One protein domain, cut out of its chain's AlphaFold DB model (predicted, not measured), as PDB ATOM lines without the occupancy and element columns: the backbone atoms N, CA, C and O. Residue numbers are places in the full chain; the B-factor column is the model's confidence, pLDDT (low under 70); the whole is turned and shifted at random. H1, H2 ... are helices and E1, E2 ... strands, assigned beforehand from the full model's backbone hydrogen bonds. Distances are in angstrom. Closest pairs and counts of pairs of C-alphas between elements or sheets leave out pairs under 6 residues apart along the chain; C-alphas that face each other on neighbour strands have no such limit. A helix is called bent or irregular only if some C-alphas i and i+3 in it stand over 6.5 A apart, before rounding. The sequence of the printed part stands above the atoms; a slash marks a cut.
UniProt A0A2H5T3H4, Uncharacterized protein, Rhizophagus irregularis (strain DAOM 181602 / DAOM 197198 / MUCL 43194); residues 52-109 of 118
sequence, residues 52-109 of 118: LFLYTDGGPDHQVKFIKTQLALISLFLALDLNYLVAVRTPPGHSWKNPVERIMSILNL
ATOM      1  N   LEU A  52      79.172 144.166 172.996       89.38
ATOM      2  CA  LEU A  52      78.658 145.126 173.974       89.38
ATOM      3  C   LEU A  52      77.245 145.593 173.605       89.38
ATOM      4  O   LEU A  52      77.027 146.177 172.544       89.38
ATOM      5  N   PHE A  53      76.295 145.386 174.519       89.69
ATOM      6  CA  PHE A  53      74.939 145.929 174.428       89.69
ATOM      7  C   PHE A  53      74.766 147.048 175.451       89.69
ATOM      8  O   PHE A  53      74.748 146.802 176.656       89.69
ATOM      9  N   LEU A  54      74.623 148.274 174.962       89.62
ATOM     10  CA  LEU A  54      74.403 149.462 175.769       89.62
ATOM     11  C   LEU A  54      72.915 149.815 175.754       89.62
ATOM     12  O   LEU A  54      72.370 150.140 174.703       89.62
ATOM     13  N   TYR A  55      72.266 149.781 176.915       87.81
ATOM     14  CA  TYR A  55      70.882 150.228 177.083       87.81
ATOM     15  C   TYR A  55      70.872 151.577 177.792       87.81
ATOM     16  O   TYR A  55      71.439 151.711 178.873       87.81
ATOM     17  N   THR A  56      70.236 152.572 177.176       86.56
ATOM     18  CA  THR A  56      70.186 153.945 177.694       86.56
ATOM     19  C   THR A  56      68.751 154.463 177.750       86.56
ATOM     20  O   THR A  56      67.889 154.056 176.962       86.56
ATOM     21  N   ASP A  57      68.508 155.393 178.668       81.69
ATOM     22  CA  ASP A  57      67.252 156.144 178.813       81.69
ATOM     23  C   ASP A  57      67.001 157.114 177.640       81.69
ATOM     24  O   ASP A  57      65.906 157.639 177.447       81.69
ATOM     25  N   GLY A  58      68.022 157.333 176.808       79.06
ATOM     26  CA  GLY A  58      67.953 158.211 175.659       79.06
ATOM     27  C   GLY A  58      68.154 159.685 175.981       79.06
ATOM     28  O   GLY A  58      67.782 160.503 175.136       79.06
ATOM     29  N   GLY A  59      68.770 160.036 177.112       85.25
ATOM     30  CA  GLY A  59      69.167 161.412 177.407       85.25
ATOM     31  C   GLY A  59      70.045 162.056 176.311       85.25
ATOM     32  O   GLY A  59      70.544 161.368 175.411       85.25
ATOM     33  N   PRO A  60      70.266 163.386 176.358       83.81
ATOM     34  CA  PRO A  60      70.995 164.124 175.320       83.81
ATOM     35  C   PRO A  60      72.417 163.611 175.058       83.81
ATOM     36  O   PRO A  60      72.921 163.736 173.943       83.81
ATOM     37  N   ASP A  61      73.067 163.028 176.065       84.50
ATOM     38  CA  ASP A  61      74.423 162.476 175.948       84.50
ATOM     39  C   ASP A  61      74.458 161.036 175.425       84.50
ATOM     40  O   ASP A  61      75.486 160.584 174.923       84.50
ATOM     41  N   HIS A  62      73.315 160.351 175.424       84.38
ATOM     42  CA  HIS A  62      73.138 159.004 174.877       84.38
ATOM     43  C   HIS A  62      72.391 159.010 173.533       84.38
ATOM     44  O   HIS A  62      72.082 157.969 172.952       84.38
ATOM     45  N   GLN A  63      72.096 160.196 173.003       86.44
ATOM     46  CA  GLN A  63      71.372 160.357 171.756       86.44
ATOM     47  C   GLN A  63      72.279 160.144 170.537       86.44
ATOM     48  O   GLN A  63      72.987 161.044 170.097       86.44
ATOM     49  N   VAL A  64      72.138 158.984 169.895       84.75
ATOM     50  CA  VAL A  64      72.882 158.595 168.677       84.75
ATOM     51  C   VAL A  64      72.644 159.488 167.450       84.75
ATOM     52  O   VAL A  64      73.321 159.324 166.440       84.75
ATOM     53  N   LYS A  65      71.696 160.435 167.508       87.62
ATOM     54  CA  LYS A  65      71.523 161.452 166.453       87.62
ATOM     55  C   LYS A  65      72.636 162.500 166.477       87.62
ATOM     56  O   LYS A  65      72.899 163.118 165.453       87.62
ATOM     57  N   PHE A  66      73.251 162.736 167.635       90.12
ATOM     58  CA  PHE A  66      74.311 163.725 167.757       90.12
ATOM     59  C   PHE A  66      75.668 163.103 167.451       90.12
ATOM     60  O   PHE A  66      76.016 162.044 167.976       90.12
ATOM     61  N   ILE A  67      76.475 163.821 166.670       91.62
ATOM     62  CA  ILE A  67      77.812 163.366 166.284       91.62
ATOM     63  C   ILE A  67      78.733 163.173 167.496       91.62
ATOM     64  O   ILE A  67      79.520 162.236 167.517       91.62
ATOM     65  N   LYS A  68      78.569 163.985 168.555       91.69
ATOM     66  CA  LYS A  68      79.322 163.838 169.815       91.69
ATOM     67  C   LYS A  68      79.171 162.438 170.419       91.69
ATOM     68  O   LYS A  68      80.147 161.845 170.864       91.69
ATOM     69  N   THR A  69      77.954 161.898 170.397       90.94
ATOM     70  CA  THR A  69      77.646 160.584 170.961       90.94
ATOM     71  C   THR A  69      78.113 159.480 170.021       90.94
ATOM     72  O   THR A  69      78.657 158.485 170.482       90.94
ATOM     73  N   GLN A  70      77.977 159.669 168.704       92.62
ATOM     74  CA  GLN A  70      78.513 158.726 167.719       92.62
ATOM     75  C   GLN A  70      80.034 158.583 167.840       92.62
ATOM     76  O   GLN A  70      80.530 157.464 167.914       92.62
ATOM     77  N   LEU A  71      80.766 159.700 167.931       94.44
ATOM     78  CA  LEU A  71      82.218 159.694 168.104       94.44
ATOM     79  C   LEU A  71      82.631 158.998 169.404       94.44
ATOM     80  O   LEU A  71      83.538 158.175 169.369       94.44
ATOM     81  N   ALA A  72      81.933 159.261 170.512       94.44
ATOM     82  CA  ALA A  72      82.198 158.593 171.788       94.44
ATOM     83  C   ALA A  72      81.969 157.068 171.726       94.44
ATOM     84  O   ALA A  72      82.737 156.292 172.294       94.44
ATOM     85  N   LEU A  73      80.932 156.613 171.014       93.50
ATOM     86  CA  LEU A  73      80.664 155.183 170.830       93.50
ATOM     87  C   LEU A  73      81.684 154.519 169.896       93.50
ATOM     88  O   LEU A  73      82.102 153.395 170.160       93.50
ATOM     89  N   ILE A  74      82.119 155.208 168.836       94.12
ATOM     90  CA  ILE A  74      83.178 154.720 167.940       94.12
ATOM     91  C   ILE A  74      84.509 154.636 168.693       94.12
ATOM     92  O   ILE A  74      85.199 153.624 168.595       94.12
ATOM     93  N   SER A  75      84.861 155.651 169.491       94.75
ATOM     94  CA  SER A  75      86.085 155.612 170.296       94.75
ATOM     95  C   SER A  75      86.051 154.474 171.313       94.75
ATOM     96  O   SER A  75      87.050 153.784 171.483       94.75
ATOM     97  N   LEU A  76      84.896 154.229 171.941       93.62
ATOM     98  CA  LEU A  76      84.697 153.101 172.849       93.62
ATOM     99  C   LEU A  76      84.854 151.753 172.134       93.62
ATOM    100  O   LEU A  76      85.519 150.859 172.654       93.62
ATOM    101  N   PHE A  77      84.261 151.618 170.945       93.62
ATOM    102  CA  PHE A  77      84.353 150.416 170.118       93.62
ATOM    103  C   PHE A  77      85.805 150.073 169.774       93.62
ATOM    104  O   PHE A  77      86.225 148.935 169.969       93.62
ATOM    105  N   LEU A  78      86.577 151.070 169.331       93.56
ATOM    106  CA  LEU A  78      87.990 150.905 168.992       93.56
ATOM    107  C   LEU A  78      88.851 150.626 170.232       93.56
ATOM    108  O   LEU A  78      89.714 149.756 170.189       93.56
ATOM    109  N   ALA A  79      88.615 151.325 171.346       92.38
ATOM    110  CA  ALA A  79      89.406 151.159 172.567       92.38
ATOM    111  C   ALA A  79      89.223 149.773 173.212       92.38
ATOM    112  O   ALA A  79      90.171 149.187 173.744       92.38
ATOM    113  N   LEU A  80      88.001 149.238 173.170       90.75
ATOM    114  CA  LEU A  80      87.688 147.909 173.695       90.75
ATOM    115  C   LEU A  80      88.004 146.772 172.714       90.75
ATOM    116  O   LEU A  80      88.028 145.630 173.161       90.75
ATOM    117  N   ASP A  81      88.298 147.080 171.444       91.81
ATOM    118  CA  ASP A  81      88.494 146.104 170.361       91.81
ATOM    119  C   ASP A  81      87.284 145.161 170.208       91.81
ATOM    120  O   ASP A  81      87.381 143.935 170.267       91.81
ATOM    121  N   LEU A  82      86.091 145.756 170.103       90.75
ATOM    122  CA  LEU A  82      84.834 145.007 170.017       90.75
ATOM    123  C   LEU A  82      84.596 144.485 168.596       90.75
ATOM    124  O   LEU A  82      84.922 145.143 167.614       90.75
ATOM    125  N   ASN A  83      83.904 143.350 168.463       92.12
ATOM    126  CA  ASN A  83      83.379 142.916 167.162       92.12
ATOM    127  C   ASN A  83      82.019 143.547 166.858       92.12
ATOM    128  O   ASN A  83      81.669 143.757 165.697       92.12
ATOM    129  N   TYR A  84      81.235 143.840 167.899       92.12
ATOM    130  CA  TYR A  84      79.907 144.419 167.749       92.12
ATOM    131  C   TYR A  84      79.532 145.278 168.957       92.12
ATOM    132  O   TYR A  84      79.648 144.847 170.107       92.12
ATOM    133  N   LEU A  85      79.034 146.482 168.681       92.75
ATOM    134  CA  LEU A  85      78.471 147.386 169.677       92.75
ATOM    135  C   LEU A  85      77.052 147.761 169.265       92.75
ATOM    136  O   LEU A  85      76.829 148.270 168.166       92.75
ATOM    137  N   VAL A  86      76.097 147.540 170.166       91.50
ATOM    138  CA  VAL A  86      74.700 147.943 169.983       91.50
ATOM    139  C   VAL A  86      74.343 148.985 171.020       91.50
ATOM    140  O   VAL A  86      74.314 148.692 172.211       91.50
ATOM    141  N   ALA A  87      74.017 150.189 170.561       90.81
ATOM    142  CA  ALA A  87      73.440 151.227 171.400       90.81
ATOM    143  C   ALA A  87      71.914 151.221 171.246       90.81
ATOM    144  O   ALA A  87      71.372 151.634 170.220       90.81
ATOM    145  N   VAL A  88      71.218 150.739 172.273       88.44
ATOM    146  CA  VAL A  88      69.759 150.700 172.354       88.44
ATOM    147  C   VAL A  88      69.264 151.892 173.166       88.44
ATOM    148  O   VAL A  88      69.708 152.144 174.288       88.44
ATOM    149  N   ARG A  89      68.290 152.607 172.601       84.62
ATOM    150  CA  ARG A  89      67.511 153.628 173.304       84.62
ATOM    151  C   ARG A  89      66.145 153.053 173.662       84.62
ATOM    152  O   ARG A  89      65.422 152.594 172.777       84.62
ATOM    153  N   THR A  90      65.774 153.137 174.931       80.44
ATOM    154  CA  THR A  90      64.429 152.761 175.380       80.44
ATOM    155  C   THR A  90      63.422 153.856 174.994       80.44
ATOM    156  O   THR A  90      63.735 155.040 175.124       80.44
ATOM    157  N   PRO A  91      62.228 153.518 174.466       76.94
ATOM    158  CA  PRO A  91      61.217 154.527 174.168       76.94
ATOM    159  C   PRO A  91      60.684 155.186 175.456       76.94
ATOM    160  O   PRO A  91      60.646 154.530 176.503       76.94
ATOM    161  N   PRO A  92      60.236 156.456 175.391       79.25
ATOM    162  CA  PRO A  92      59.655 157.148 176.540       79.25
ATOM    163  C   PRO A  92      58.504 156.345 177.160       79.25
ATOM    164  O   PRO A  92      57.711 155.743 176.438       79.25
ATOM    165  N   GLY A  93      58.414 156.319 178.491       77.88
ATOM    166  CA  GLY A  93      57.362 155.585 179.212       77.88
ATOM    167  C   GLY A  93      57.562 154.064 179.305       77.88
ATOM    168  O   GLY A  93      56.741 153.375 179.905       77.88
ATOM    169  N   HIS A  94      58.659 153.523 178.764       79.06
ATOM    170  CA  HIS A  94      58.992 152.095 178.831       79.06
ATOM    171  C   HIS A  94      60.231 151.795 179.687       79.06
ATOM    172  O   HIS A  94      60.925 150.803 179.454       79.06
ATOM    173  N   SER A  95      60.466 152.618 180.710       71.81
ATOM    174  CA  SER A  95      61.539 152.477 181.706       71.81
ATOM    175  C   SER A  95      61.644 151.074 182.303       71.81
ATOM    176  O   SER A  95      62.730 150.522 182.454       71.81
ATOM    177  N   TRP A  96      60.503 150.425 182.551       74.12
ATOM    178  CA  TRP A  96      60.423 149.067 183.096       74.12
ATOM    179  C   TRP A  96      61.112 147.994 182.234       74.12
ATOM    180  O   TRP A  96      61.447 146.923 182.747       74.12
ATOM    181  N   LYS A  97      61.318 148.248 180.932       77.12
ATOM    182  CA  LYS A  97      62.077 147.354 180.042       77.12
ATOM    183  C   LYS A  97      63.587 147.565 180.146       77.12
ATOM    184  O   LYS A  97      64.327 146.649 179.791       77.12
ATOM    185  N   ASN A  98      64.042 148.730 180.608       79.69
ATOM    186  CA  ASN A  98      65.457 149.006 180.802       79.69
ATOM    187  C   ASN A  98      65.934 148.339 182.109       79.69
ATOM    188  O   ASN A  98      65.481 148.715 183.194       79.69
ATOM    189  N   PRO A  99      66.839 147.343 182.045       77.56
ATOM    190  CA  PRO A  99      67.316 146.657 183.243       77.56
ATOM    191  C   PRO A  99      68.019 147.601 184.229       77.56
ATOM    192  O   PRO A  99      67.908 147.391 185.434       77.56
ATOM    193  N   VAL A 100      68.690 148.649 183.736       78.31
ATOM    194  CA  VAL A 100      69.406 149.623 184.575       78.31
ATOM    195  C   VAL A 100      68.426 150.469 185.392       78.31
ATOM    196  O   VAL A 100      68.592 150.615 186.600       78.31
ATOM    197  N   GLU A 101      67.352 150.960 184.769       79.38
ATOM    198  CA  GLU A 101      66.347 151.790 185.453       79.38
ATOM    199  C   GLU A 101      65.598 151.018 186.546       79.38
ATOM    200  O   GLU A 101      65.236 151.591 187.574       79.38
ATOM    201  N   ARG A 102      65.430 149.700 186.387       76.94
ATOM    202  CA  ARG A 102      64.849 148.854 187.441       76.94
ATOM    203  C   ARG A 102      65.716 148.781 188.697       76.94
ATOM    204  O   ARG A 102      65.172 148.728 189.796       76.94
ATOM    205  N   ILE A 103      67.042 148.770 188.553       81.56
ATOM    206  CA  ILE A 103      67.967 148.752 189.697       81.56
ATOM    207  C   ILE A 103      67.937 150.102 190.424       81.56
ATOM    208  O   ILE A 103      67.943 150.135 191.654       81.56
ATOM    209  N   MET A 104      67.826 151.206 189.678       82.62
ATOM    210  CA  MET A 104      67.739 152.553 190.255       82.62
ATOM    211  C   MET A 104      66.575 152.701 191.240       82.62
ATOM    212  O   MET A 104      66.727 153.366 192.256       82.62
ATOM    213  N   SER A 105      65.430 152.047 191.005       78.69
ATOM    214  CA  SER A 105      64.305 152.079 191.952       78.69
ATOM    215  C   SER A 105      64.653 151.479 193.322       78.69
ATOM    216  O   SER A 105      64.226 152.007 194.345       78.69
ATOM    217  N   ILE A 106      65.453 150.407 193.354       81.12
ATOM    218  CA  ILE A 106      65.893 149.761 194.601       81.12
ATOM    219  C   ILE A 106      66.921 150.639 195.313       81.12
ATOM    220  O   ILE A 106      66.824 150.841 196.521       81.12
ATOM    221  N   LEU A 107      67.875 151.197 194.561       85.12
ATOM    222  CA  LEU A 107      68.858 152.137 195.104       85.12
ATOM    223  C   LEU A 107      68.168 153.360 195.716       85.12
ATOM    224  O   LEU A 107      68.483 153.728 196.841       85.12
ATOM    225  N   ASN A 108      67.177 153.932 195.030       85.00
ATOM    226  CA  ASN A 108      66.403 155.061 195.544       85.00
ATOM    227  C   ASN A 108      65.684 154.725 196.855       85.00
ATOM    228  O   ASN A 108      65.684 155.550 197.763       85.00
ATOM    229  N   LEU A 109      65.107 153.523 196.978       84.62
ATOM    230  CA  LEU A 109      64.456 153.084 198.214       84.62
ATOM    231  C   LEU A 109      65.469 152.932 199.360       84.62
ATOM    232  O   LEU A 109      65.222 153.397 200.468       84.62
TER     233      LEU A 109
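AT A GLANCE: This is residues 52 to 109 of the 118 residues of an uncharacterized protein of Rhizophagus irregularis (strain DAOM 181602 / DAOM 197198 / MUCL 43194) (UniProt A0A2H5T3H4). A small ribbon of two parallel strands, E1 and E2, has helix H1 over one of its faces, and helix H2 leads away at the other end of the longest axis, its residues 102 to 109 sticking out free. The printed part has 58 residues with two named helices and two named strands, in the order E1, H1, E2, H2; the sheet's order is E1, E2, and the class is mixed, helices and strands. The whole is loose, with a radius of gyration of the C-alphas of 12.9 A, and elongated, spanning 37 by 21 by 16 A.

IN THESE COORDINATES: Find C-alpha 52 at (78.658, 145.126, 173.974); there E1 begins, residues 52 to 56, 12.8 A from first to last C-alpha. Go on to C-alpha 67 at (77.812, 163.366, 166.284), where H1 starts, residues 67 to 80, 19.8 A long. Next comes E2, residues 84 to 89, 16.4 A long. Last is H2, residues 99 to 109, 16.5 A long, which ends at C-alpha 109 at (64.456, 153.084, 198.214).

HOW THE PARTS SIT: Begin with the sheet: E1 and E2 are parallel neighbours, with 12 degrees between their N-to-C directions. Look at C-alphas 54 and 87, which face each other at 4.8 A. Across the pair, N 54 and O 86 are within hydrogen-bond range at 2.8 A, and so are N 88 and O 54 at 2.8 A. E1, H1 and E2 make a strand-helix-strand unit, two parallel neighbour strands with a helix between them along the chain, and its crossover is right-handed. For H1 and E2, look at the C-alphas of Phe 77 and Leu 85, the closest of the two elements, 6.6 A apart. For E1 and H2, the closest C-alphas are those of Tyr 55 and Val 100, 7.7 A apart. H1 and H2 are apart. In H1 every O i to N i+4 pair is within hydrogen-bond range; in H2 it is 5 of 7.

THE WHOLE: Look for the two C-alphas farthest apart at Asn 83 and Leu 109, 37.8 A. Without residues 102 to 109, which stand free and belong to H2, the body has 50 residues and spans 32 by 20 by 12 A. The printed part has no cut. The link from H1 to E2 is tight, with 3 residues; those from E1 to H1, with 10, and from E2 to H2, with 9, are short. The mean pLDDT of the printed part is 86.1, no printed residue is under 70, and the mean of H2 is 81.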